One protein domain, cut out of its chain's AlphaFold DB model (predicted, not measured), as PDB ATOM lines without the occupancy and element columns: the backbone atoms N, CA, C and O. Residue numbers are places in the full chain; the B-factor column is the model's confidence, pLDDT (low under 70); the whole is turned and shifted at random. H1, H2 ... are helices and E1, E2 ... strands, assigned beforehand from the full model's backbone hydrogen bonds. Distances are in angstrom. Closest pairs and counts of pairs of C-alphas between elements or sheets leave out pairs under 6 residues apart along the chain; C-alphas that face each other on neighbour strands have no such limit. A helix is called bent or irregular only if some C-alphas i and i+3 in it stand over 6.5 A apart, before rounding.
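What this domain is: This is residues 2 to 48 of the 96 residues of the protein "Transposase, IS4 family" of Rhodobacter capsulatus (strain ATCC BAA-309 / NBRC 16581 / SB1003) (UniProt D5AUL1). A small strip of two short parallel strands, E1 and E2, has one helix, H2, over it, placed mainly over E2, while a long loop, residues 35 to 48, reaches away from the far end of the strands and folds back toward E2. A short helical turn, H1, lies at the opposite end of the model, so the length runs from H1 to the turn of that loop. The printed part has 47 residues with two named helices and two named strands, in the order H1, E1, H2, E2; the sheet is E1 next to E2, parallel. The class is mixed, helices and strands, though under half of the residues are in named elements. The whole is compact, with a radius of gyration of the C-alphas of 10.2 A, and elongated in outline, spanning 30 by 19 by 15 A.

Where its parts are: H1 is residues 2 to 5, 6.3 A from first to last C-alpha, beginning with C-alpha 2 at (83.720, 131.451, 148.105); it is neither bent nor irregular, but only just, with C-alphas 2 and 5 at 6.3 A. E1 is residues 10 to 12, 6.6 A long. Residues 15 to 17 are a shorter helical run without a name. H2, the longest helix, is residues 20 to 28, 12.3 A from C-alpha 20 at (91.464, 125.433, 161.386) to C-alpha 28. E2 is residues 32 to 34, 6.2 A long, ending with C-alpha 34 at (86.883, 115.561, 153.400). Residues 35 to 48 hold no named element.

How they stand to each other: E1 and E2 are parallel neighbours, with 23 degrees between their directions. C-alphas 10 and 32 face each other at 4.4 A, and across the pair N 11 and O 32 are within hydrogen-bond range at 2.8 A, as are N 34 and O 11 at 2.8 A. E1, H2 and E2 form a strand-helix-strand unit, two parallel neighbour strands with a helix between them along the chain, and its crossover is right-handed. The closest C-alphas of H2 and E2 are those of Arg 23 and Ala 33, 6.4 A apart. H1 and H2 are close but not clearly touching, the closest C-alphas being those of Ile 3 and Leu 26 at 7.9 A. H1 and E2 are apart. In H2 every O i to N i+4 pair is within hydrogen-bond range, while H1 is too short for such a pair.

The domain as a whole: The two C-alphas farthest apart are those of Arg 5 and Arg 42, at 30.4 A. The printed part has no cut. The links H1 to E1 and H2 to E2 are tight, and the link E1 to H2 is short. The mean pLDDT of the printed part is 85.9, and residues 2 to 8 are under 70.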
ATOM      1  N   LEU A   2      84.251 132.447 149.079       62.12
ATOM      2  CA  LEU A   2      83.720 131.451 148.105       62.12
ATOM      3  C   LEU A   2      83.032 130.237 148.770       62.12
ATOM      4  O   LEU A   2      82.131 129.638 148.191       62.12
ATOM      5  N   ILE A   3      83.437 129.919 150.000       66.81
ATOM      6  CA  ILE A   3      82.906 128.828 150.823       66.81
ATOM      7  C   ILE A   3      81.539 129.120 151.466       66.81
ATOM      8  O   ILE A   3      80.812 128.182 151.747       66.81
ATOM      9  N   GLU A   4      81.137 130.387 151.627       66.38
ATOM     10  CA  GLU A   4      79.850 130.762 152.261       66.38
ATOM     11  C   GLU A   4      78.632 130.411 151.399       66.38
ATOM     12  O   GLU A   4      77.507 130.367 151.883       66.38
ATOM     13  N   ARG A   5      78.844 130.180 150.099       66.19
ATOM     14  CA  ARG A   5      77.796 129.745 149.165       66.19
ATOM     15  C   ARG A   5      77.747 128.232 148.985       66.19
ATOM     16  O   ARG A   5      76.916 127.746 148.218       66.19
ATOM     17  N   LEU A   6      78.648 127.493 149.625       67.62
ATOM     18  CA  LEU A   6      78.620 126.041 149.567       67.62
ATOM     19  C   LEU A   6      77.476 125.561 150.458       67.62
ATOM     20  O   LEU A   6      77.480 125.777 151.663       67.62
ATOM     21  N   SER A   7      76.486 124.926 149.842       64.75
ATOM     22  CA  SER A   7      75.480 124.132 150.539       64.75
ATOM     23  C   SER A   7      75.633 122.697 150.049       64.75
ATOM     24  O   SER A   7      75.649 122.445 148.843       64.75
ATOM     25  N   GLY A   8      75.854 121.756 150.962       67.81
ATOM     26  CA  GLY A   8      76.093 120.365 150.593       67.81
ATOM     27  C   GLY A   8      76.619 119.526 151.748       67.81
ATOM     28  O   GLY A   8      77.101 120.051 152.742       67.81
ATOM     29  N   GLY A   9      76.521 118.203 151.611       83.88
ATOM     30  CA  GLY A   9      76.891 117.281 152.687       83.88
ATOM     31  C   GLY A   9      78.399 117.171 152.924       83.88
ATOM     32  O   GLY A   9      78.824 117.103 154.070       83.88
ATOM     33  N   LYS A  10      79.220 117.165 151.864       89.25
ATOM     34  CA  LYS A  10      80.675 116.958 151.966       89.25
ATOM     35  C   LYS A  10      81.451 117.900 151.047       89.25
ATOM     36  O   LYS A  10      81.079 118.075 149.887       89.25
ATOM     37  N   LEU A  11      82.572 118.433 151.530       90.25
ATOM     38  CA  LEU A  11      83.553 119.174 150.739       90.25
ATOM     39  C   LEU A  11      84.839 118.359 150.591       90.25
ATOM     40  O   LEU A  11      85.518 118.081 151.577       90.25
ATOM     41  N   LEU A  12      85.217 118.051 149.351       91.19
ATOM     42  CA  LEU A  12      86.518 117.468 149.031       91.19
ATOM     43  C   LEU A  12      87.509 118.591 148.718       91.19
ATOM     44  O   LEU A  12      87.275 119.381 147.803       91.19
ATOM     45  N   ALA A  13      88.635 118.639 149.430       90.12
ATOM     46  CA  ALA A  13      89.691 119.609 149.147       90.12
ATOM     47  C   ALA A  13      91.093 119.015 149.307       90.12
ATOM     48  O   ALA A  13      91.296 117.960 149.911       90.12
ATOM     49  N   ASP A  14      92.077 119.705 148.735       90.12
ATOM     50  CA  ASP A  14      93.481 119.329 148.858       90.12
ATOM     51  C   ASP A  14      94.013 119.518 150.289       90.12
ATOM     52  O   ASP A  14      93.526 120.361 151.045       90.12
ATOM     53  N   ARG A  15      95.076 118.787 150.640       90.38
ATOM     54  CA  ARG A  15      95.793 118.927 151.916       90.38
ATOM     55  C   ARG A  15      96.204 120.373 152.212       90.38
ATOM     56  O   ARG A  15      96.261 120.767 153.375       90.38
ATOM     57  N   ALA A  16      96.503 121.178 151.193       89.44
ATOM     58  CA  ALA A  16      96.838 122.592 151.363       89.44
ATOM     59  C   ALA A  16      95.742 123.382 152.107       89.44
ATOM     60  O   ALA A  16      96.070 124.283 152.886       89.44
ATOM     61  N   PHE A  17      94.478 122.978 151.938       89.00
ATOM     62  CA  PHE A  17      93.299 123.554 152.585       89.00
ATOM     63  C   PHE A  17      93.078 123.051 154.017       89.00
ATOM     64  O   PHE A  17      92.108 123.438 154.657       89.00
ATOM     65  N   ASP A  18      93.973 122.233 154.576       89.62
ATOM     66  CA  ASP A  18      93.924 121.919 156.001       89.62
ATOM     67  C   ASP A  18      94.300 123.165 156.823       89.62
ATOM     68  O   ASP A  18      95.479 123.470 157.052       89.62
ATOM     69  N   ALA A  19      93.272 123.917 157.206       90.44
ATOM     70  CA  ALA A  19      93.328 125.105 158.042       90.44
ATOM     71  C   ALA A  19      92.183 125.063 159.062       90.44
ATOM     72  O   ALA A  19      91.075 124.639 158.735       90.44
ATOM     73  N   ASN A  20      92.449 125.497 160.297       90.62
ATOM     74  CA  ASN A  20      91.464 125.433 161.386       90.62
ATOM     75  C   ASN A  20      90.235 126.286 161.084       90.62
ATOM     76  O   ASN A  20      89.135 125.752 161.067       90.62
ATOM     77  N   TRP A  21      90.453 127.549 160.703       91.06
ATOM     78  CA  TRP A  21      89.379 128.474 160.334       91.06
ATOM     79  C   TRP A  21      88.478 127.922 159.220       91.06
ATOM     80  O   TRP A  21      87.277 128.164 159.217       91.06
ATOM     81  N   LEU A  22      89.039 127.153 158.276       90.00
ATOM     82  CA  LEU A  22      88.258 126.562 157.193       90.00
ATOM     83  C   LEU A  22      87.418 125.384 157.695       90.00
ATOM     84  O   LEU A  22      86.258 125.264 157.325       90.00
ATOM     85  N   ARG A  23      87.985 124.512 158.536       89.50
ATOM     86  CA  ARG A  23      87.235 123.398 159.137       89.50
ATOM     87  C   ARG A  23      86.121 123.895 160.059       89.50
ATOM     88  O   ARG A  23      85.045 123.314 160.039       89.50
ATOM     89  N   GLU A  24      86.375 124.958 160.817       90.44
ATOM     90  CA  GLU A  24      85.385 125.626 161.668       90.44
ATOM     91  C   GLU A  24      84.245 126.204 160.822       90.44
ATOM     92  O   GLU A  24      83.093 125.841 161.035       90.44
ATOM     93  N   ALA A  25      84.562 126.972 159.774       89.25
ATOM     94  CA  ALA A  25      83.555 127.507 158.857       89.25
ATOM     95  C   ALA A  25      82.723 126.408 158.163       89.25
ATOM     96  O   ALA A  25      81.524 126.569 157.951       89.25
ATOM     97  N   LEU A  26      83.336 125.271 157.812       89.06
ATOM     98  CA  LEU A  26      82.617 124.132 157.227       89.06
ATOM     99  C   LEU A  26      81.708 123.438 158.242       89.06
ATOM    100  O   LEU A  26      80.599 123.043 157.885       89.06
ATOM    101  N   ALA A  27      82.145 123.324 159.497       88.31
ATOM    102  CA  ALA A  27      81.323 122.787 160.574       88.31
ATOM    103  C   ALA A  27      80.106 123.688 160.855       88.31
ATOM    104  O   ALA A  27      78.995 123.177 160.982       88.31
ATOM    105  N   GLU A  28      80.292 125.012 160.869       89.00
ATOM    106  CA  GLU A  28      79.200 125.993 160.980       89.00
ATOM    107  C   GLU A  28      78.211 125.892 159.811       89.00
ATOM    108  O   GLU A  28      77.001 125.989 160.002       89.00
ATOM    109  N   ALA A  29      78.713 125.621 158.605       85.81
ATOM    110  CA  ALA A  29      77.910 125.400 157.405       85.81
ATOM    111  C   ALA A  29      77.339 123.968 157.283       85.81
ATOM    112  O   ALA A  29      76.852 123.597 156.213       85.81
ATOM    113  N   ALA A  30      77.423 123.145 158.338       87.50
ATOM    114  CA  ALA A  30      76.979 121.745 158.357       87.50
ATOM    115  C   ALA A  30      77.530 120.887 157.193       87.50
ATOM    116  O   ALA A  30      76.863 119.978 156.697       87.50
ATOM    117  N   THR A  31      78.754 121.181 156.749       89.12
ATOM    118  CA  THR A  31      79.437 120.511 155.639       89.12
ATOM    119  C   THR A  31      80.607 119.675 156.162       89.12
ATOM    120  O   THR A  31      81.509 120.182 156.827       89.12
ATOM    121  N   GLU A  32      80.650 118.384 155.829       90.25
ATOM    122  CA  GLU A  32      81.746 117.494 156.221       90.25
ATOM    123  C   GLU A  32      83.032 117.827 155.446       90.25
ATOM    124  O   GLU A  32      83.071 117.791 154.213       90.25
ATOM    125  N   ALA A  33      84.119 118.114 156.162       91.44
ATOM    126  CA  ALA A  33      85.415 118.404 155.559       91.44
ATOM    127  C   ALA A  33      86.178 117.111 155.210       91.44
ATOM    128  O   ALA A  33      86.912 116.560 156.033       91.44
ATOM    129  N   VAL A  34      86.088 116.669 153.954       93.62
ATOM    130  CA  VAL A  34      86.883 115.561 153.400       93.62
ATOM    131  C   VAL A  34      88.234 116.101 152.921       93.62
ATOM    132  O   VAL A  34      88.541 116.177 151.729       93.62
ATOM    133  N   ILE A  35      89.035 116.541 153.893       92.88
ATOM    134  CA  ILE A  35      90.337 117.174 153.678       92.88
ATOM    135  C   ILE A  35      91.392 116.374 154.446       92.88
ATOM    136  O   ILE A  35      91.286 116.261 155.674       92.88
ATOM    137  N   PRO A  36      92.426 115.838 153.779       92.62
ATOM    138  CA  PRO A  36      93.487 115.126 154.465       92.62
ATOM    139  C   PRO A  36      94.282 116.106 155.339       92.62
ATOM    140  O   PRO A  36      94.602 117.211 154.888       92.62
ATOM    141  N   PRO A  37      94.643 115.724 156.573       92.88
ATOM    142  CA  PRO A  37      95.424 116.581 157.451       92.88
ATOM    143  C   PRO A  37      96.831 116.815 156.885       92.88
ATOM    144  O   PRO A  37      97.403 115.959 156.195       92.88
ATOM    145  N   LYS A  38      97.418 117.978 157.188       91.12
ATOM    146  CA  LYS A  38      98.836 118.229 156.906       91.12
ATOM    147  C   LYS A  38      99.721 117.302 157.738       91.12
ATOM    148  O   LYS A  38      99.419 116.995 158.887       91.12
ATOM    149  N   SER A  39     100.852 116.894 157.162       86.25
ATOM    150  CA  SER A  39     101.809 115.985 157.810       86.25
ATOM    151  C   SER A  39     102.432 116.558 159.086       86.25
ATOM    152  O   SER A  39     102.847 115.798 159.951       86.25
ATOM    153  N   ASN A  40     102.485 117.884 159.218       86.88
ATOM    154  CA  ASN A  40     103.027 118.586 160.382       86.88
ATOM    155  C   ASN A  40     101.978 118.883 161.471       86.88
ATOM    156  O   ASN A  40     102.273 119.593 162.433       86.88
ATOM    157  N   ARG A  41     100.741 118.391 161.328       88.25
ATOM    158  CA  ARG A  41      99.669 118.652 162.289       88.25
ATOM    159  C   ARG A  41      99.832 117.757 163.518       88.25
ATOM    160  O   ARG A  41      99.817 116.538 163.405       88.25
ATOM    161  N   ARG A  42      99.931 118.373 164.702       85.50
ATOM    162  CA  ARG A  42     100.101 117.664 165.988       85.50
ATOM    163  C   ARG A  42      98.934 116.727 166.315       85.50
ATOM    164  O   ARG A  42      99.150 115.656 166.863       85.50
ATOM    165  N   PHE A  43      97.718 117.140 165.956       85.00
ATOM    166  CA  PHE A  43      96.488 116.367 166.120       85.00
ATOM    167  C   PHE A  43      95.788 116.265 164.758       85.00
ATOM    168  O   PHE A  43      95.052 117.187 164.374       85.00
ATOM    169  N   PRO A  44      96.102 115.228 163.962       86.56
ATOM    170  CA  PRO A  44      95.517 115.049 162.641       86.56
ATOM    171  C   PRO A  44      94.015 114.794 162.767       86.56
ATOM    172  O   PRO A  44      93.588 113.940 163.536       86.56
ATOM    173  N   ALA A  45      93.220 115.549 162.012       86.88
ATOM    174  CA  ALA A  45      91.784 115.328 161.950       86.88
ATOM    175  C   ALA A  45      91.480 114.049 161.160       86.88
ATOM    176  O   ALA A  45      92.143 113.763 160.155       86.88
ATOM    177  N   GLU A  46      90.460 113.310 161.590       89.50
ATOM    178  CA  GLU A  46      89.909 112.226 160.785       89.50
ATOM    179  C   GLU A  46      89.219 112.790 159.538       89.50
ATOM    180  O   GLU A  46      88.713 113.915 159.525       89.50
ATOM    181  N   PHE A  47      89.257 112.015 158.459       91.06
ATOM    182  CA  PHE A  47      88.580 112.340 157.212       91.06
ATOM    183  C   PHE A  47      88.184 111.047 156.501       91.06
ATOM    184  O   PHE A  47      88.874 110.028 156.609       91.06
ATOM    185  N   ASP A  48      87.096 111.108 155.741       91.88
ATOM    186  CA  ASP A  48      86.611 109.993 154.938       91.88
ATOM    187  C   ASP A  48      87.562 109.717 153.758       91.88
ATOM    188  O   ASP A  48      87.554 110.396 152.725       91.88
TER     189      ASP A  48